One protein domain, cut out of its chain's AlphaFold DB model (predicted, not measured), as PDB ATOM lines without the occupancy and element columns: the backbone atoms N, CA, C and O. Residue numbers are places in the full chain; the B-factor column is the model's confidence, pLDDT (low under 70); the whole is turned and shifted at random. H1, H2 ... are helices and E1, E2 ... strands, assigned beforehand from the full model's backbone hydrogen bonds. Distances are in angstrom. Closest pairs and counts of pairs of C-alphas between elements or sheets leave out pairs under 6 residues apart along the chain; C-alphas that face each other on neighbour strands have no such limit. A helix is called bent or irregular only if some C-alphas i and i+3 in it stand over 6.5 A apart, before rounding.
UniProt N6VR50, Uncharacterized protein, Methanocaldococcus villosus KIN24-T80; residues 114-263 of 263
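This is residues 114 to 263 of the 263 residues of an uncharacterized protein of Methanocaldococcus villosus KIN24-T80 (UniProt N6VR50). A small three-stranded sheet, E1, E3 and E2, forms a wall with the long helix H2 and the shorter H3 over one face and no helix on the other. H3 also packs on the kinked helix H4, and beyond H4 the helical hairpin H5 and H6 makes the far end; H1, at the beginning, meets H4 at a corner. The printed part has 150 residues, with six named helices and three named strands in the order H1 H2 E1 E2 E3 H3 H4 H5 H6; the sheet is mixed and the class is mostly helix. The whole is compact, with a radius of gyration of the C-alphas of 15.6 A, and flat, spanning 49 by 38 by 21 A.

H1, residues 114 to 124, begins with C-alpha 114 at (156.841, 164.935, 67.020). H2, residues 127 to 151, is 36.5 A long. E1 is residues 157 to 162, E2 174 to 177 and E3 181 to 186. H3 is residues 195 to 207, 17.9 A long. H4, residues 211 to 232, is 25.2 A long and irregular, with C-alphas 216 and 219 8.2 A apart and a kink of 87 degrees near residue 218. H5 is residues 239 to 248. H6, residues 252 to 262, ends with C-alpha 262 at (152.391, 176.278, 51.864).

H4 is the hub, touching four helices. It touches H3 at Gly 200 and Ile 221, closest C-alphas 3.8 A apart, at a steep tilt of 60 degrees, opposite ways. H4, H5 and H6 form an up-and-down bundle, each helix running against the one before; H5 and H6, a helical hairpin, touch at a shallow tilt of 22 degrees, with the C-alphas of Ala 246 and Thr 254 closest at 6.3 A. H1 and H4 touch only at their ends, closest at the C-alphas of Phe 115 and Leu 231, 4.9 A. H2 and H3 are on the same face of the sheet, H2 over E1 at a height of 6.2 A and H3 over E3 at 10.0 A. E1 and E3 are parallel, with N 161 and O 184 2.9 A apart; the hairpin E2 and E3 is antiparallel, with N 183 and O 176 2.8 A apart. Every O i to N i+4 pair is within hydrogen-bond range in H1, H3, H5 and H6; in H2 20 of 21 are, in H4 16 of 18.

The two C-alphas farthest apart, those of Glu 127 and Asn 250, are 49.1 A apart. The printed part has no cut, and the link from E1 to E2, 11 residues, is long. The mean pLDDT of the printed part is 92.7, and no printed residue is under 70.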
ATOM      1  N   GLU A 114     157.914 164.567  66.087       85.19
ATOM      2  CA  GLU A 114     156.841 164.935  67.020       85.19
ATOM      3  C   GLU A 114     155.755 163.852  67.083       85.19
ATOM      4  O   GLU A 114     155.387 163.397  68.162       85.19
ATOM      5  N   PHE A 115     155.278 163.372  65.928       86.06
ATOM      6  CA  PHE A 115     154.293 162.287  65.898       86.06
ATOM      7  C   PHE A 115     154.829 161.017  66.566       86.06
ATOM      8  O   PHE A 115     154.129 160.395  67.361       86.06
ATOM      9  N   ARG A 116     156.089 160.652  66.292       77.69
ATOM     10  CA  ARG A 116     156.719 159.476  66.909       77.69
ATOM     11  C   ARG A 116     156.824 159.619  68.424       77.69
ATOM     12  O   ARG A 116     156.531 158.659  69.122       77.69
ATOM     13  N   GLU A 117     157.201 160.794  68.924       81.38
ATOM     14  CA  GLU A 117     157.287 161.056  70.363       81.38
ATOM     15  C   GLU A 117     155.924 160.903  71.046       81.38
ATOM     16  O   GLU A 117     155.825 160.238  72.075       81.38
ATOM     17  N   ARG A 118     154.854 161.443  70.451       91.38
ATOM     18  CA  ARG A 118     153.492 161.280  70.981       91.38
ATOM     19  C   ARG A 118     153.049 159.822  71.001       91.38
ATOM     20  O   ARG A 118     152.461 159.381  71.981       91.38
ATOM     21  N   MET A 119     153.370 159.064  69.955       87.81
ATOM     22  CA  MET A 119     153.040 157.639  69.917       87.81
ATOM     23  C   MET A 119     153.860 156.807  70.902       87.81
ATOM     24  O   MET A 119     153.338 155.829  71.423       87.81
ATOM     25  N   ILE A 120     155.114 157.178  71.182       80.81
ATOM     26  CA  ILE A 120     155.909 156.544  72.243       80.81
ATOM     27  C   ILE A 120     155.260 156.809  73.601       80.81
ATOM     28  O   ILE A 120     154.974 155.856  74.312       80.81
ATOM     29  N   LYS A 121     154.929 158.071  73.910       86.19
ATOM     30  CA  LYS A 121     154.262 158.433  75.172       86.19
ATOM     31  C   LYS A 121     152.945 157.685  75.374       86.19
ATOM     32  O   LYS A 121     152.679 157.255  76.482       86.19
ATOM     33  N   TRP A 122     152.152 157.507  74.317       89.75
ATOM     34  CA  TRP A 122     150.927 156.705  74.369       89.75
ATOM     35  C   TRP A 122     151.211 155.224  74.661       89.75
ATOM     36  O   TRP A 122     150.546 154.621  75.491       89.75
ATOM     37  N   LYS A 123     152.212 154.632  73.998       84.62
ATOM     38  CA  LYS A 123     152.560 153.208  74.152       84.62
ATOM     39  C   LYS A 123     153.248 152.865  75.472       84.62
ATOM     40  O   LYS A 123     153.258 151.699  75.849       84.62
ATOM     41  N   GLU A 124     153.896 153.839  76.102       87.25
ATOM     42  CA  GLU A 124     154.606 153.662  77.372       87.25
ATOM     43  C   GLU A 124     153.695 153.821  78.595       87.25
ATOM     44  O   GLU A 124     154.139 153.490  79.693       87.25
ATOM     45  N   MET A 125     152.453 154.289  78.414       90.31
ATOM     46  CA  MET A 125     151.462 154.343  79.492       90.31
ATOM     47  C   MET A 125     151.163 152.940  80.009       90.31
ATOM     48  O   MET A 125     150.966 152.004  79.226       90.31
ATOM     49  N   ASP A 126     151.101 152.806  81.330       93.94
ATOM     50  CA  ASP A 126     150.544 151.602  81.932       93.94
ATOM     51  C   ASP A 126     149.009 151.561  81.802       93.94
ATOM     52  O   ASP A 126     148.374 152.487  81.296       93.94
ATOM     53  N   GLU A 127     148.402 150.447  82.212       92.06
ATOM     54  CA  GLU A 127     146.957 150.227  82.074       92.06
ATOM     55  C   GLU A 127     146.128 151.276  82.840       92.06
ATOM     56  O   GLU A 127     145.137 151.774  82.313       92.06
ATOM     57  N   GLU A 128     146.560 151.674  84.042       96.00
ATOM     58  CA  GLU A 128     145.840 152.651  84.868       96.00
ATOM     59  C   GLU A 128     145.979 154.072  84.296       96.00
ATOM     60  O   GLU A 128     145.006 154.833  84.242       96.00
ATOM     61  N   GLU A 129     147.176 154.427  83.822       95.38
ATOM     62  CA  GLU A 129     147.443 155.687  83.127       95.38
ATOM     63  C   GLU A 129     146.644 155.797  81.826       95.38
ATOM     64  O   GLU A 129     146.053 156.847  81.552       95.38
ATOM     65  N   MET A 130     146.594 154.716  81.047       94.19
ATOM     66  CA  MET A 130     145.867 154.650  79.784       94.19
ATOM     67  C   MET A 130     144.356 154.786  80.007       94.19
ATOM     68  O   MET A 130     143.728 155.625  79.361       94.19
ATOM     69  N   ASP A 131     143.776 154.036  80.949       95.31
ATOM     70  CA  ASP A 131     142.346 154.113  81.275       95.31
ATOM     71  C   ASP A 131     141.942 155.524  81.711       95.31
ATOM     72  O   ASP A 131     140.925 156.073  81.268       95.31
ATOM     73  N   LYS A 132     142.773 156.153  82.547       97.12
ATOM     74  CA  LYS A 132     142.559 157.531  82.978       97.12
ATOM     75  C   LYS A 132     142.655 158.509  81.806       97.12
ATOM     76  O   LYS A 132     141.793 159.379  81.677       97.12
ATOM     77  N   ALA A 133     143.666 158.366  80.949       96.31
ATOM     78  CA  ALA A 133     143.859 159.225  79.786       96.31
ATOM     79  C   ALA A 133     142.690 159.118  78.796       96.31
ATOM     80  O   ALA A 133     142.214 160.145  78.311       96.31
ATOM     81  N   ILE A 134     142.191 157.903  78.546       96.56
ATOM     82  CA  ILE A 134     141.005 157.656  77.716       96.56
ATOM     83  C   ILE A 134     139.795 158.378  78.311       96.56
ATOM     84  O   ILE A 134     139.152 159.164  77.622       96.56
ATOM     85  N   ALA A 135     139.505 158.164  79.597       96.75
ATOM     86  CA  ALA A 135     138.335 158.755  80.239       96.75
ATOM     87  C   ALA A 135     138.388 160.294  80.266       96.75
ATOM     88  O   ALA A 135     137.386 160.962  80.000       96.75
ATOM     89  N   GLU A 136     139.546 160.878  80.581       97.31
ATOM     90  CA  GLU A 136     139.738 162.331  80.579       97.31
ATOM     91  C   GLU A 136     139.602 162.915  79.169       97.31
ATOM     92  O   GLU A 136     138.940 163.942  78.984       97.31
ATOM     93  N   PHE A 137     140.183 162.249  78.168       97.75
ATOM     94  CA  PHE A 137     140.107 162.689  76.783       97.75
ATOM     95  C   PHE A 137     138.684 162.608  76.238       97.75
ATOM     96  O   PHE A 137     138.211 163.592  75.672       97.75
ATOM     97  N   ASP A 138     137.989 161.491  76.451       97.75
ATOM     98  CA  ASP A 138     136.615 161.280  75.995       97.75
ATOM     99  C   ASP A 138     135.668 162.336  76.572       97.75
ATOM    100  O   ASP A 138     134.894 162.941  75.827       97.75
ATOM    101  N   ASN A 139     135.762 162.631  77.872       97.12
ATOM    102  CA  ASN A 139     134.971 163.704  78.481       97.12
ATOM    103  C   ASN A 139     135.274 165.053  77.814       97.12
ATOM    104  O   ASN A 139     134.367 165.743  77.351       97.12
ATOM    105  N   LYS A 140     136.561 165.384  77.675       97.44
ATOM    106  CA  LYS A 140     137.017 166.636  77.067       97.44
ATOM    107  C   LYS A 140     136.517 166.811  75.630       97.44
ATOM    108  O   LYS A 140     136.031 167.885  75.275       97.44
ATOM    109  N   VAL A 141     136.648 165.794  74.775       97.69
ATOM    110  CA  VAL A 141     136.228 165.911  73.370       97.69
ATOM    111  C   VAL A 141     134.716 165.945  73.227       97.69
ATOM    112  O   VAL A 141     134.230 166.649  72.345       97.69
ATOM    113  N   ASN A 142     133.968 165.250  74.088       97.44
ATOM    114  CA  ASN A 142     132.509 165.295  74.055       97.44
ATOM    115  C   ASN A 142     131.956 166.635  74.567       97.44
ATOM    116  O   ASN A 142     130.978 167.124  74.002       97.44
ATOM    117  N   ASP A 143     132.619 167.286  75.528       97.56
ATOM    118  CA  ASP A 143     132.287 168.658  75.932       97.56
ATOM    119  C   ASP A 143     132.483 169.639  74.762       97.56
ATOM    120  O   ASP A 143     131.562 170.365  74.381       97.56
ATOM    121  N   ILE A 144     133.648 169.591  74.099       98.12
ATOM    122  CA  ILE A 144     133.934 170.415  72.909       98.12
ATOM    123  C   ILE A 144     132.943 170.110  71.773       98.12
ATOM    124  O   ILE A 144     132.500 171.013  71.058       98.12
ATOM    125  N   LEU A 145     132.601 168.835  71.577       97.75
ATOM    126  CA  LEU A 145     131.641 168.397  70.569       97.75
ATOM    127  C   LEU A 145     130.248 168.968  70.845       97.75
ATOM    128  O   LEU A 145     129.597 169.435  69.910       97.75
ATOM    129  N   SER A 146     129.801 168.971  72.103       96.50
ATOM    130  CA  SER A 146     128.510 169.544  72.491       96.50
ATOM    131  C   SER A 146     128.418 171.019  72.094       96.50
ATOM    132  O   SER A 146     127.461 171.409  71.418       96.50
ATOM    133  N   ASP A 147     129.452 171.809  72.393       96.19
ATOM    134  CA  ASP A 147     129.519 173.227  72.013       96.19
ATOM    135  C   ASP A 147     129.399 173.426  70.492       96.19
ATOM    136  O   ASP A 147     128.680 174.306  70.008       96.19
ATOM    137  N   ILE A 148     130.077 172.581  69.707       97.25
ATOM    138  CA  ILE A 148     130.015 172.608  68.238       97.25
ATOM    139  C   ILE A 148     128.591 172.294  67.735       97.25
ATOM    140  O   ILE A 148     128.094 172.937  66.801       97.25
ATOM    141  N   LEU A 149     127.923 171.306  68.334       96.19
ATOM    142  CA  LEU A 149     126.593 170.837  67.926       96.19
ATOM    143  C   LEU A 149     125.451 171.754  68.380       96.19
ATOM    144  O   LEU A 149     124.362 171.736  67.791       96.19
ATOM    145  N   ASP A 150     125.666 172.579  69.399       94.50
ATOM    146  CA  ASP A 150     124.725 173.634  69.783       94.50
ATOM    147  C   ASP A 150     124.663 174.759  68.762       94.50
ATOM    148  O   ASP A 150     123.603 175.320  68.475       94.50
ATOM    149  N   GLU A 151     125.792 175.006  68.127       94.12
ATOM    150  CA  GLU A 151     125.978 176.056  67.153       94.12
ATOM    151  C   GLU A 151     125.628 175.645  65.717       94.12
ATOM    152  O   GLU A 151     125.259 176.507  64.907       94.12
ATOM    153  N   VAL A 152     125.764 174.360  65.376       93.31
ATOM    154  CA  VAL A 152     125.403 173.789  64.073       93.31
ATOM    155  C   VAL A 152     124.769 172.418  64.287       93.31
ATOM    156  O   VAL A 152     125.435 171.442  64.618       93.31
ATOM    157  N   LYS A 153     123.461 172.323  64.039       89.31
ATOM    158  CA  LYS A 153     122.725 171.066  64.208       89.31
ATOM    159  C   LYS A 153     123.025 170.072  63.082       89.31
ATOM    160  O   LYS A 153     123.157 170.442  61.910       89.31
ATOM    161  N   ILE A 154     123.068 168.798  63.455       90.56
ATOM    162  CA  ILE A 154     123.150 167.638  62.567       90.56
ATOM    163  C   ILE A 154     122.011 166.677  62.921       90.56
ATOM    164  O   ILE A 154     121.603 166.592  64.074       90.56
ATOM    165  N   GLY A 155     121.439 166.005  61.918       87.38
ATOM    166  CA  GLY A 155     120.255 165.148  62.091       87.38
ATOM    167  C   GLY A 155     120.531 163.787  62.736       87.38
ATOM    168  O   GLY A 155     119.635 162.954  62.766       87.38
ATOM    169  N   LYS A 156     121.758 163.555  63.207       91.75
ATOM    170  CA  LYS A 156     122.215 162.310  63.826       91.75
ATOM    171  C   LYS A 156     122.800 162.613  65.198       91.75
ATOM    172  O   LYS A 156     123.258 163.729  65.445       91.75
ATOM    173  N   ARG A 157     122.808 161.622  66.083       94.38
ATOM    174  CA  ARG A 157     123.627 161.688  67.299       94.38
ATOM    175  C   ARG A 157     125.097 161.639  66.897       94.38
ATOM    176  O   ARG A 157     125.436 160.973  65.925       94.38
ATOM    177  N   VAL A 158     125.956 162.348  67.616       96.69
ATOM    178  CA  VAL A 158     127.402 162.296  67.383       96.69
ATOM    179  C   VAL A 158     128.088 162.036  68.710       96.69
ATOM    180  O   VAL A 158     127.730 162.669  69.702       96.69
ATOM    181  N   SER A 159     129.059 161.132  68.716       96.12
ATOM    182  CA  SER A 159     130.007 160.973  69.815       96.12
ATOM    183  C   SER A 159     131.433 160.947  69.279       96.12
ATOM    184  O   SER A 159     131.671 160.633  68.108       96.12
ATOM    185  N   ALA A 160     132.379 161.315  70.135       97.38
ATOM    186  CA  ALA A 160     133.799 161.236  69.838       97.38
ATOM    187  C   ALA A 160     134.519 160.456  70.935       97.38
ATOM    188  O   ALA A 160     134.220 160.645  72.114       97.38
ATOM    189  N   HIS A 161     135.450 159.598  70.534       97.25
ATOM    190  CA  HIS A 161     136.202 158.720  71.426       97.25
ATOM    191  C   HIS A 161     137.660 158.648  70.998       97.25
ATOM    192  O   HIS A 161     137.965 158.790  69.810       97.25
ATOM    193  N   LEU A 162     138.561 158.400  71.941       96.38
ATOM    194  CA  LEU A 162     139.934 158.025  71.623       96.38
ATOM    195  C   LEU A 162     139.963 156.651  70.936       96.38
ATOM    196  O   LEU A 162     139.333 155.697  71.391       96.38
ATOM    197  N   ASP A 163     140.710 156.539  69.843       94.06
ATOM    198  CA  ASP A 163     140.942 155.269  69.166       94.06
ATOM    199  C   ASP A 163     142.103 154.520  69.828       94.06
ATOM    200  O   ASP A 163     143.259 154.923  69.727       94.06
ATOM    201  N   VAL A 164     141.805 153.420  70.514       87.25
ATOM    202  CA  VAL A 164     142.835 152.585  71.154       87.25
ATOM    203  C   VAL A 164     143.499 151.611  70.172       87.25
ATOM    204  O   VAL A 164     144.576 151.091  70.459       87.25
ATOM    205  N   PHE A 165     142.902 151.382  68.996       81.62
ATOM    206  CA  PHE A 165     143.359 150.409  68.002       81.62
ATOM    207  C   PHE A 165     143.939 151.107  66.771       81.62
ATOM    208  O   PHE A 165     143.434 150.974  65.658       81.62
ATOM    209  N   VAL A 166     145.044 151.832  66.966       80.69
ATOM    210  CA  VAL A 166     145.671 152.617  65.895       80.69
ATOM    211  C   VAL A 166     146.951 152.017  65.339       80.69
ATOM    212  O   VAL A 166     147.771 151.420  66.041       80.69
ATOM    213  N   ASP A 167     147.172 152.289  64.057       75.56
ATOM    214  CA  ASP A 167     148.470 152.136  63.426       75.56
ATOM    215  C   ASP A 167     149.421 153.244  63.908       75.56
ATOM    216  O   ASP A 167     149.280 154.424  63.588       75.56
ATOM    217  N   SER A 168     150.455 152.851  64.654       74.31
ATOM    218  CA  SER A 168     151.444 153.782  65.209       74.31
ATOM    219  C   SER A 168     152.325 154.500  64.187       74.31
ATOM    220  O   SER A 168     153.194 155.287  64.571       74.31
ATOM    221  N   HIS A 169     152.140 154.217  62.905       71.44
ATOM    222  CA  HIS A 169     152.874 154.813  61.806       71.44
ATOM    223  C   HIS A 169     151.999 155.648  60.869       71.44
ATOM    224  O   HIS A 169     152.529 156.315  59.971       71.44
ATOM    225  N   LYS A 170     150.685 155.695  61.116       82.25
ATOM    226  CA  LYS A 170     149.725 156.394  60.269       82.25
ATOM    227  C   LYS A 170     148.784 157.262  61.097       82.25
ATOM    228  O   LYS A 170     147.950 156.775  61.841       82.25
ATOM    229  N   LEU A 171     148.867 158.577  60.891       87.88
ATOM    230  CA  LEU A 171     147.917 159.517  61.482       87.88
ATOM    231  C   LEU A 171     146.610 159.535  60.679       87.88
ATOM    232  O   LEU A 171     146.518 160.202  59.645       87.88
ATOM    233  N   GLU A 172     145.597 158.827  61.164       87.44
ATOM    234  CA  GLU A 172     144.252 158.822  60.591       87.44
ATOM    235  C   GLU A 172     143.203 158.721  61.701       87.44
ATOM    236  O   GLU A 172     143.343 157.914  62.612       87.44
ATOM    237  N   ASN A 173     142.163 159.554  61.621       91.31
ATOM    238  CA  ASN A 173     140.960 159.396  62.437       91.31
ATOM    239  C   ASN A 173     139.967 158.530  61.663       91.31
ATOM    240  O   ASN A 173     139.814 158.710  60.448       91.31
ATOM    241  N   PHE A 174     139.253 157.657  62.360       92.12
ATOM    242  CA  PHE A 174     138.210 156.835  61.763       92.12
ATOM    243  C   PHE A 174     136.831 157.415  62.092       92.12
ATOM    244  O   PHE A 174     136.589 157.896  63.194       92.12
ATOM    245  N   VAL A 175     135.916 157.420  61.124       93.19
ATOM    246  CA  VAL A 175     134.546 157.905  61.331       93.19
ATOM    247  C   VAL A 175     133.584 156.829  60.873       93.19
ATOM    248  O   VAL A 175     133.574 156.478  59.693       93.19
ATOM    249  N   ASP A 176     132.773 156.341  61.805       92.06
ATOM    250  CA  ASP A 176     131.709 155.381  61.542       92.06
ATOM    251  C   ASP A 176     130.364 156.111  61.444       92.06
ATOM    252  O   ASP A 176     130.004 156.904  62.319       92.06
ATOM    253  N   GLU A 177     129.626 155.876  60.363       92.88
ATOM    254  CA  GLU A 177     128.311 156.466  60.126       92.88
ATOM    255  C   GLU A 177     127.250 155.361  60.111       92.88
ATOM    256  O   GLU A 177     127.054 154.668  59.112       92.88
ATOM    257  N   GLY A 178     126.511 155.250  61.213       89.88
ATOM    258  CA  GLY A 178     125.298 154.444  61.297       89.88
ATOM    259  C   GLY A 178     124.053 155.204  60.828       89.88
ATOM    260  O   GLY A 178     124.105 156.376  60.435       89.88
ATOM    261  N   GLU A 179     122.891 154.548  60.909       89.31
ATOM    262  CA  GLU A 179     121.601 155.161  60.551       89.31
ATOM    263  C   GLU A 179     121.300 156.403  61.411       89.31
ATOM    264  O   GLU A 179     121.023 157.471  60.865       89.31
ATOM    265  N   ASP A 180     121.471 156.297  62.733       93.88
ATOM    266  CA  ASP A 180     121.107 157.344  63.705       93.88
ATOM    267  C   ASP A 180     122.298 158.022  64.399       93.88
ATOM    268  O   ASP A 180     122.107 158.969  65.174       93.88
ATOM    269  N   ILE A 181     123.520 157.531  64.181       95.94
ATOM    270  CA  ILE A 181     124.709 157.944  64.932       95.94
ATOM    271  C   ILE A 181     125.928 158.109  64.023       95.94
ATOM    272  O   ILE A 181     126.098 157.371  63.058       95.94
ATOM    273  N   ILE A 182     126.770 159.085  64.348       96.69
ATOM    274  CA  ILE A 182     128.118 159.259  63.811       96.69
ATOM    275  C   ILE A 182     129.084 159.094  64.983       96.69
ATOM    276  O   ILE A 182     128.947 159.790  65.988       96.69
ATOM    277  N   ILE A 183     130.049 158.192  64.860       97.06
ATOM    278  CA  ILE A 183     131.077 157.964  65.878       97.06
ATOM    279  C   ILE A 183     132.421 158.380  65.290       97.06
ATOM    280  O   ILE A 183     132.830 157.871  64.248       97.06
ATOM    281  N   ILE A 184     133.096 159.326  65.941       97.69
ATOM    282  CA  ILE A 184     134.421 159.809  65.543       97.69
ATOM    283  C   ILE A 184     135.462 159.174  66.468       97.69
ATOM    284  O   ILE A 184     135.529 159.506  67.648       97.69
ATOM    285  N   TRP A 185     136.290 158.299  65.918       97.31
ATOM    286  CA  TRP A 185     137.436 157.693  66.586       97.31
ATOM    287  C   TRP A 185     138.682 158.533  66.306       97.31
ATOM    288  O   TRP A 185     139.124 158.676  65.161       97.31
ATOM    289  N   ILE A 186     139.204 159.163  67.353       97.50
ATOM    290  CA  ILE A 186     140.281 160.146  67.287       97.50
ATOM    291  C   ILE A 186     141.610 159.474  67.599       97.50
ATOM    292  O   ILE A 186     141.780 158.849  68.640       97.50
ATOM    293  N   HIS A 187     142.587 159.675  66.723       95.94
ATOM    294  CA  HIS A 187     143.906 159.083  66.870       95.94
ATOM    295  C   HIS A 187     144.628 159.552  68.163       95.94
ATOM    296  O   HIS A 187     144.682 160.763  68.412       95.94
ATOM    297  N   PRO A 188     145.294 158.664  68.936       95.50
ATOM    298  CA  PRO A 188     145.982 158.985  70.197       95.50
ATOM    299  C   PRO A 188     147.030 160.089  70.136       95.50
ATOM    300  O   PRO A 188     147.282 160.778  71.120       95.50
ATOM    301  N   ALA A 189     147.616 160.333  68.966       94.94
ATOM    302  CA  ALA A 189     148.507 161.477  68.762       94.94
ATOM    303  C   ALA A 189     147.858 162.841  69.104       94.94
ATOM    304  O   ALA A 189     148.583 163.808  69.359       94.94
ATOM    305  N   PHE A 190     146.524 162.938  69.123       96.94
ATOM    306  CA  PHE A 190     145.791 164.145  69.524       96.94
ATOM    307  C   PHE A 190     145.509 164.242  71.025       96.94
ATOM    308  O   PHE A 190     145.050 165.294  71.467       96.94
ATOM    309  N   LEU A 191     145.842 163.222  71.823       95.94
ATOM    310  CA  LEU A 191     145.752 163.276  73.289       95.94
ATOM    311  C   LEU A 191     146.496 164.501  73.855       95.94
ATOM    312  O   LEU A 191     146.059 165.134  74.811       95.94
ATOM    313  N   TYR A 192     147.603 164.867  73.206       93.88
ATOM    314  CA  TYR A 192     148.492 165.964  73.590       93.88
ATOM    315  C   TYR A 192     148.162 167.299  72.909       93.88
ATOM    316  O   TYR A 192     148.955 168.235  72.978       93.88
ATOM    317  N   SER A 193     147.032 167.385  72.202       96.69
ATOM    318  CA  SER A 193     146.631 168.591  71.482       96.69
ATOM    319  C   SER A 193     145.724 169.500  72.315       96.69
ATOM    320  O   SER A 193     144.872 169.058  73.093       96.69
ATOM    321  N   ASP A 194     145.875 170.804  72.087       96.44
ATOM    322  CA  ASP A 194     145.055 171.839  72.712       96.44
ATOM    323  C   ASP A 194     143.588 171.776  72.256       96.44
ATOM    324  O   ASP A 194     143.264 171.369  71.138       96.44
ATOM    325  N   ASP A 195     142.689 172.310  73.078       97.62
ATOM    326  CA  ASP A 195     141.236 172.303  72.864       97.62
ATOM    327  C   ASP A 195     140.834 172.931  71.526       97.62
ATOM    328  O   ASP A 195     139.913 172.463  70.860       97.62
ATOM    329  N   LYS A 196     141.556 173.966  71.076       97.06
ATOM    330  CA  LYS A 196     141.310 174.603  69.771       97.06
ATOM    331  C   LYS A 196     141.612 173.668  68.601       97.06
ATOM    332  O   LYS A 196     140.919 173.717  67.587       97.06
ATOM    333  N   ILE A 197     142.633 172.823  68.735       98.00
ATOM    334  CA  ILE A 197     142.994 171.821  67.726       98.00
ATOM    335  C   ILE A 197     141.933 170.722  67.714       98.00
ATOM    336  O   ILE A 197     141.456 170.370  66.638       98.00
ATOM    337  N   LEU A 198     141.506 170.244  68.886       98.44
ATOM    338  CA  LEU A 198     140.442 169.240  69.010       98.44
ATOM    339  C   LEU A 198     139.104 169.755  68.459       98.44
ATOM    340  O   LEU A 198     138.432 169.056  67.706       98.44
ATOM    341  N   LYS A 199     138.763 171.022  68.726       98.50
ATOM    342  CA  LYS A 199     137.610 171.701  68.120       98.50
ATOM    343  C   LYS A 199     137.704 171.725  66.595       98.50
ATOM    344  O   LYS A 199     136.733 171.411  65.907       98.50
ATOM    345  N   GLY A 200     138.878 172.065  66.064       98.12
ATOM    346  CA  GLY A 200     139.161 172.036  64.632       98.12
ATOM    347  C   GLY A 200     139.046 170.642  64.016       98.12
ATOM    348  O   GLY A 200     138.478 170.511  62.932       98.12
ATOM    349  N   LEU A 201     139.536 169.612  64.711       98.38
ATOM    350  CA  LEU A 201     139.444 168.207  64.313       98.38
ATOM    351  C   LEU A 201     137.980 167.776  64.199       98.38
ATOM    352  O   LEU A 201     137.548 167.335  63.135       98.38
ATOM    353  N   LEU A 202     137.197 167.966  65.261       98.38
ATOM    354  CA  LEU A 202     135.782 167.590  65.291       98.38
ATOM    355  C   LEU A 202     134.985 168.325  64.209       98.38
ATOM    356  O   LEU A 202     134.244 167.707  63.445       98.38
ATOM    357  N   ALA A 203     135.179 169.640  64.080       97.88
ATOM    358  CA  ALA A 203     134.512 170.427  63.047       97.88
ATOM    359  C   ALA A 203     134.922 170.000  61.626       97.88
ATOM    360  O   ALA A 203     134.090 170.015  60.716       97.88
ATOM    361  N   TYR A 204     136.183 169.603  61.422       97.69
ATOM    362  CA  TYR A 204     136.663 169.072  60.149       97.69
ATOM    363  C   TYR A 204     135.958 167.766  59.787       97.69
ATOM    364  O   TYR A 204     135.423 167.659  58.679       97.69
ATOM    365  N   GLU A 205     135.907 166.807  60.711       96.00
ATOM    366  CA  GLU A 205     135.241 165.522  60.488       96.00
ATOM    367  C   GLU A 205     133.740 165.715  60.228       96.00
ATOM    368  O   GLU A 205     133.207 165.238  59.223       96.00
ATOM    369  N   LEU A 206     133.076 166.550  61.031       96.25
ATOM    370  CA  LEU A 206     131.662 166.888  60.858       96.25
ATOM    371  C   LEU A 206     131.360 167.645  59.560       96.25
ATOM    372  O   LEU A 206     130.267 167.521  58.995       96.25
ATOM    373  N   SER A 207     132.324 168.404  59.032       94.62
ATOM    374  CA  SER A 207     132.149 169.135  57.775       94.62
ATOM    375  C   SER A 207     131.931 168.236  56.557       94.62
ATOM    376  O   SER A 207     131.383 168.698  55.549       94.62
ATOM    377  N   LYS A 208     132.317 166.955  56.654       92.19
ATOM    378  CA  LYS A 208     132.061 165.937  55.629       92.19
ATOM    379  C   LYS A 208     130.562 165.637  55.496       92.19
ATOM    380  O   LYS A 208     130.102 165.388  54.386       92.19
ATOM    381  N   PHE A 209     129.804 165.765  56.588       92.88
ATOM    382  CA  PHE A 209     128.355 165.535  56.638       92.88
ATOM    383  C   PHE A 209     127.546 166.826  56.474       92.88
ATOM    384  O   PHE A 209     126.493 166.833  55.841       92.88
ATOM    385  N   ASN A 210     128.033 167.947  57.017       93.25
ATOM    386  CA  ASN A 210     127.360 169.241  56.908       93.25
ATOM    387  C   ASN A 210     128.361 170.384  56.677       93.25
ATOM    388  O   ASN A 210     129.084 170.814  57.573       93.25
ATOM    389  N   LYS A 211     128.340 170.961  55.468       93.25
ATOM    390  CA  LYS A 211     129.264 172.035  55.056       93.25
ATOM    391  C   LYS A 211     129.206 173.292  55.933       93.25
ATOM    392  O   LYS A 211     130.169 174.055  55.927       93.25
ATOM    393  N   LYS A 212     128.130 173.508  56.703       95.88
ATOM    394  CA  LYS A 212     128.036 174.636  57.645       95.88
ATOM    395  C   LYS A 212     129.124 174.591  58.719       95.88
ATOM    396  O   LYS A 212     129.571 175.653  59.139       95.88
ATOM    397  N   PHE A 213     129.585 173.401  59.120       96.38
ATOM    398  CA  PHE A 213     130.711 173.280  60.052       96.38
ATOM    399  C   PHE A 213     131.983 173.892  59.464       96.38
ATOM    400  O   PHE A 213     132.655 174.660  60.143       96.38
ATOM    401  N   LEU A 214     132.266 173.637  58.181       94.25
ATOM    402  CA  LEU A 214     133.419 174.233  57.507       94.25
ATOM    403  C   LEU A 214     133.313 175.758  57.452       94.25
ATOM    404  O   LEU A 214     134.269 176.433  57.799       94.25
ATOM    405  N   GLU A 215     132.170 176.311  57.032       94.56
ATOM    406  CA  GLU A 215     132.003 177.770  56.939       94.56
ATOM    407  C   GLU A 215     132.110 178.468  58.297       94.56
ATOM    408  O   GLU A 215     132.648 179.570  58.374       94.56
ATOM    409  N   LYS A 216     131.616 177.835  59.364       96.62
ATOM    410  CA  LYS A 216     131.598 178.424  60.704       96.62
ATOM    411  C   LYS A 216     132.931 178.293  61.440       96.62
ATOM    412  O   LYS A 216     133.367 179.247  62.076       96.62
ATOM    413  N   TYR A 217     133.582 177.138  61.324       97.56
ATOM    414  CA  TYR A 217     134.772 176.777  62.102       97.56
ATOM    415  C   TYR A 217     136.059 176.742  61.271       97.56
ATOM    416  O   TYR A 217     137.047 176.149  61.695       97.56
ATOM    417  N   TYR A 218     136.099 177.379  60.094       97.19
ATOM    418  CA  TYR A 218     137.266 177.318  59.202       97.19
ATOM    419  C   TYR A 218     138.590 177.738  59.869       97.19
ATOM    420  O   TYR A 218     139.643 177.222  59.500       97.19
ATOM    421  N   LYS A 219     138.547 178.646  60.854       97.31
ATOM    422  CA  LYS A 219     139.723 179.073  61.634       97.31
ATOM    423  C   LYS A 219     140.255 177.955  62.526       97.31
ATOM    424  O   LYS A 219     141.450 177.683  62.504       97.31
ATOM    425  N   ASP A 220     139.369 177.292  63.266       97.94
ATOM    426  CA  ASP A 220     139.730 176.167  64.134       97.94
ATOM    427  C   ASP A 220     140.197 174.971  63.286       97.94
ATOM    428  O   ASP A 220     141.238 174.377  63.557       97.94
ATOM    429  N   ILE A 221     139.502 174.685  62.178       97.62
ATOM    430  CA  ILE A 221     139.900 173.645  61.214       97.62
ATOM    431  C   ILE A 221     141.295 173.931  60.641       97.62
ATOM    432  O   ILE A 221     142.071 173.002  60.420       97.62
ATOM    433  N   LEU A 222     141.658 175.197  60.412       96.56
ATOM    434  CA  LEU A 222     142.996 175.548  59.937       96.56
ATOM    435  C   LEU A 222     144.079 175.277  60.992       96.56
ATOM    436  O   LEU A 222     145.156 174.803  60.632       96.56
ATOM    437  N   LEU A 223     143.797 175.512  62.280       97.06
ATOM    438  CA  LEU A 223     144.709 175.134  63.370       97.06
ATOM    439  C   LEU A 223     144.922 173.618  63.408       97.06
ATOM    440  O   LEU A 223     146.061 173.164  63.490       97.06
ATOM    441  N   TYR A 224     143.851 172.842  63.247       97.00
ATOM    442  CA  TYR A 224     143.952 171.393  63.087       97.00
ATOM    443  C   TYR A 224     144.792 170.999  61.860       97.00
ATOM    444  O   TYR A 224     145.680 170.156  61.959       97.00
ATOM    445  N   CYS A 225     144.604 171.656  60.712       94.00
ATOM    446  CA  CYS A 225     145.419 171.389  59.523       94.00
ATOM    447  C   CYS A 225     146.909 171.691  59.746       94.00
ATOM    448  O   CYS A 225     147.765 171.003  59.188       94.00
ATOM    449  N   LYS A 226     147.222 172.719  60.545       94.75
ATOM    450  CA  LYS A 226     148.594 173.048  60.942       94.75
ATOM    451  C   LYS A 226     149.198 171.933  61.787       94.75
ATOM    452  O   LYS A 226     150.323 171.525  61.520       94.75
ATOM    453  N   GLU A 227     148.428 171.397  62.729       94.94
ATOM    454  CA  GLU A 227     148.844 170.249  63.532       94.94
ATOM    455  C   GLU A 227     149.099 169.011  62.662       94.94
ATOM    456  O   GLU A 227     150.146 168.382  62.779       94.94
ATOM    457  N   ILE A 228     148.217 168.710  61.699       92.31
ATOM    458  CA  ILE A 228     148.439 167.618  60.739       92.31
ATOM    459  C   ILE A 228     149.753 167.807  59.974       92.31
ATOM    460  O   ILE A 228     150.534 166.857  59.870       92.31
ATOM    461  N   LYS A 229     150.032 169.017  59.465       88.94
ATOM    462  CA  LYS A 229     151.301 169.303  58.777       88.94
ATOM    463  C   LYS A 229     152.492 169.091  59.715       88.94
ATOM    464  O   LYS A 229     153.472 168.486  59.296       88.94
ATOM    465  N   ASN A 230     152.396 169.510  60.975       91.19
ATOM    466  CA  ASN A 230     153.451 169.303  61.970       91.19
ATOM    467  C   ASN A 230     153.681 167.822  62.301       91.19
ATOM    468  O   ASN A 230     154.817 167.430  62.552       91.19
ATOM    469  N   LEU A 231     152.634 166.995  62.293       89.25
ATOM    470  CA  LEU A 231     152.714 165.567  62.612       89.25
ATOM    471  C   LEU A 231     153.096 164.695  61.403       89.25
ATOM    472  O   LEU A 231     153.658 163.618  61.585       89.25
ATOM    473  N   THR A 232     152.829 165.143  60.171       84.94
ATOM    474  CA  THR A 232     152.951 164.297  58.962       84.94
ATOM    475  C   THR A 232     153.718 164.909  57.789       84.94
ATOM    476  O   THR A 232     153.884 164.269  56.756       84.94
ATOM    477  N   ASN A 233     154.157 166.167  57.884       82.81
ATOM    478  CA  ASN A 233     154.638 166.985  56.756       82.81
ATOM    479  C   ASN A 233     153.642 167.123  55.583       82.81
ATOM    480  O   ASN A 233     153.982 167.713  54.557       82.81
ATOM    481  N   LYS A 234     152.410 166.610  55.708       82.00
ATOM    482  CA  LYS A 234     151.385 166.683  54.664       82.00
ATOM    483  C   LYS A 234     150.517 167.910  54.856       82.00
ATOM    484  O   LYS A 234     150.009 168.167  55.943       82.00
ATOM    485  N   THR A 235     150.280 168.624  53.763       82.75
ATOM    486  CA  THR A 235     149.339 169.745  53.712       82.75
ATOM    487  C   THR A 235     147.937 169.220  53.365       82.75
ATOM    488  O   THR A 235     147.748 168.682  52.268       82.75
ATOM    489  N   PRO A 236     146.932 169.338  54.258       85.00
ATOM    490  CA  PRO A 236     145.585 168.839  53.985       85.00
ATOM    491  C   PRO A 236     144.895 169.564  52.823       85.00
ATOM    492  O   PRO A 236     144.863 170.791  52.761       85.00
ATOM    493  N   LYS A 237     144.227 168.809  51.939       86.38
ATOM    494  CA  LYS A 237     143.524 169.358  50.756       86.38
ATOM    495  C   LYS A 237     142.375 170.321  51.094       86.38
ATOM    496  O   LYS A 237     141.926 171.070  50.232       86.38
ATOM    497  N   ILE A 238     141.863 170.283  52.326       88.44
ATOM    498  CA  ILE A 238     140.774 171.161  52.778       88.44
ATOM    499  C   ILE A 238     141.193 172.636  52.833       88.44
ATOM    500  O   ILE A 238     140.330 173.507  52.736       88.44
ATOM    501  N   ILE A 239     142.497 172.922  52.909       89.38
ATOM    502  CA  ILE A 239     143.043 174.280  52.985       89.38
ATOM    503  C   ILE A 239     142.578 175.153  51.815       89.38
ATOM    504  O   ILE A 239     142.211 176.301  52.038       89.38
ATOM    505  N   GLU A 240     142.454 174.607  50.605       88.88
ATOM    506  CA  GLU A 240     141.919 175.351  49.453       88.88
ATOM    507  C   GLU A 240     140.473 175.819  49.667       88.88
ATOM    508  O   GLU A 240     140.090 176.934  49.310       88.88
ATOM    509  N   LYS A 241     139.643 174.991  50.314       91.19
ATOM    510  CA  LYS A 241     138.269 175.390  50.652       91.19
ATOM    511  C   LYS A 241     138.265 176.473  51.729       91.19
ATOM    512  O   LYS A 241     137.476 177.410  51.633       91.19
ATOM    513  N   ILE A 242     139.161 176.372  52.710       93.38
ATOM    514  CA  ILE A 242     139.335 177.382  53.762       93.38
ATOM    515  C   ILE A 242     139.816 178.708  53.162       93.38
ATOM    516  O   ILE A 242     139.273 179.756  53.503       93.38
ATOM    517  N   ARG A 243     140.759 178.676  52.214       94.56
ATOM    518  CA  ARG A 243     141.243 179.852  51.480       94.56
ATOM    519  C   ARG A 243     140.095 180.583  50.792       94.56
ATOM    520  O   ARG A 243     139.970 181.796  50.941       94.56
ATOM    521  N   ASN A 244     139.222 179.856  50.094       95.25
ATOM    522  CA  ASN A 244     138.052 180.442  49.431       95.25
ATOM    523  C   ASN A 244     137.084 181.104  50.422       95.25
ATOM    524  O   ASN A 244     136.560 182.185  50.149       95.25
ATOM    525  N   ILE A 245     136.872 180.486  51.586       94.50
ATOM    526  CA  ILE A 245     136.059 181.058  52.665       94.50
ATOM    527  C   ILE A 245     136.715 182.336  53.203       94.50
ATOM    528  O   ILE A 245     136.060 183.373  53.283       94.50
ATOM    529  N   ALA A 246     138.012 182.302  53.499       95.69
ATOM    530  CA  ALA A 246     138.749 183.457  54.003       95.69
ATOM    531  C   ALA A 246     138.742 184.632  53.008       95.69
ATOM    532  O   ALA A 246     138.529 185.771  53.417       95.69
ATOM    533  N   LEU A 247     138.883 184.364  51.702       95.50
ATOM    534  CA  LEU A 247     138.747 185.376  50.646       95.50
ATOM    535  C   LEU A 247     137.346 185.999  50.629       95.50
ATOM    536  O   LEU A 247     137.223 187.220  50.590       95.50
ATOM    537  N   LYS A 248     136.288 185.181  50.718       96.38
ATOM    538  CA  LYS A 248     134.893 185.653  50.771       96.38
ATOM    539  C   LYS A 248     134.642 186.598  51.954       96.38
ATOM    540  O   LYS A 248     133.859 187.536  51.819       96.38
ATOM    541  N   TYR A 249     135.297 186.361  53.091       94.75
ATOM    542  CA  TYR A 249     135.162 187.171  54.308       94.75
ATOM    543  C   TYR A 249     136.241 188.256  54.477       94.75
ATOM    544  O   TYR A 249     136.218 188.963  55.481       94.75
ATOM    545  N   ASN A 250     137.162 188.420  53.518       94.62
ATOM    546  CA  ASN A 250     138.331 189.305  53.628       94.62
ATOM    547  C   ASN A 250     139.176 189.059  54.900       94.62
ATOM    548  O   ASN A 250     139.700 189.991  55.511       94.62
ATOM    549  N   ASP A 251     139.317 187.796  55.307       95.56
ATOM    550  CA  ASP A 251     140.072 187.398  56.496       95.56
ATOM    551  C   ASP A 251     141.570 187.248  56.195       95.56
ATOM    552  O   ASP A 251     142.078 186.172  55.869       95.56
ATOM    553  N   THR A 252     142.286 188.362  56.312       94.81
ATOM    554  CA  THR A 252     143.721 188.452  56.018       94.81
ATOM    555  C   THR A 252     144.591 187.607  56.948       94.81
ATOM    556  O   THR A 252     145.609 187.079  56.504       94.81
ATOM    557  N   LEU A 253     144.195 187.425  58.213       94.94
ATOM    558  CA  LEU A 253     144.953 186.627  59.181       94.94
ATOM    559  C   LEU A 253     144.969 185.151  58.781       94.94
ATOM    560  O   LEU A 253     146.034 184.534  58.738       94.94
ATOM    561  N   THR A 254     143.805 184.609  58.423       94.88
ATOM    562  CA  THR A 254     143.694 183.226  57.947       94.88
ATOM    563  C   THR A 254     144.476 183.033  56.646       94.88
ATOM    564  O   THR A 254     145.207 182.055  56.514       94.88
ATOM    565  N   LEU A 255     144.394 183.978  55.703       95.06
ATOM    566  CA  LEU A 255     145.138 183.898  54.439       95.06
ATOM    567  C   LEU A 255     146.658 183.886  54.647       95.06
ATOM    568  O   LEU A 255     147.359 183.119  53.987       95.06
ATOM    569  N   ASN A 256     147.169 184.694  55.579       94.12
ATOM    570  CA  ASN A 256     148.590 184.697  55.921       94.12
ATOM    571  C   ASN A 256     149.031 183.351  56.507       94.12
ATOM    572  O   ASN A 256     150.041 182.808  56.065       94.12
ATOM    573  N   LEU A 257     148.241 182.785  57.425       93.00
ATOM    574  CA  LEU A 257     148.542 181.486  58.031       93.00
ATOM    575  C   LEU A 257     148.564 180.362  56.983       93.00
ATOM    576  O   LEU A 257     149.448 179.510  57.012       93.00
ATOM    577  N   ILE A 258     147.642 180.384  56.015       92.62
ATOM    578  CA  ILE A 258     147.648 179.431  54.896       92.62
ATOM    579  C   ILE A 258     148.939 179.565  54.077       92.62
ATOM    580  O   ILE A 258     149.597 178.566  53.799       92.62
ATOM    581  N   ASN A 259     149.332 180.789  53.718       91.62
ATOM    582  CA  ASN A 259     150.540 181.015  52.923       91.62
ATOM    583  C   ASN A 259     151.818 180.578  53.666       91.62
ATOM    584  O   ASN A 259     152.774 180.142  53.031       91.62
ATOM    585  N   GLU A 260     151.860 180.683  54.997       89.19
ATOM    586  CA  GLU A 260     152.945 180.123  55.815       89.19
ATOM    587  C   GLU A 260     152.971 178.590  55.770       89.19
ATOM    588  O   GLU A 260     154.041 177.991  55.719       89.19
ATOM    589  N   MET A 261     151.801 177.950  55.747       85.44
ATOM    590  CA  MET A 261     151.668 176.495  55.657       85.44
ATOM    591  C   MET A 261     151.939 175.920  54.262       85.44
ATOM    592  O   MET A 261     152.047 174.705  54.131       85.44
ATOM    593  N   GLU A 262     152.058 176.735  53.223       80.50
ATOM    594  CA  GLU A 262     152.391 176.278  51.864       80.50
ATOM    595  C   GLU A 262     153.855 176.508  51.481       80.50
ATOM    596  O   GLU A 262     154.303 176.006  50.450       80.50
ATOM    597  N   LYS A 263     154.599 177.233  52.322       71.38
ATOM    598  CA  LYS A 263     156.063 177.269  52.278       71.38
ATOM    599  C   LYS A 263     156.652 175.967  52.821       71.38
ATOM    600  O   LYS A 263     157.746 175.623  52.331       71.38
TER     601      LYS A 263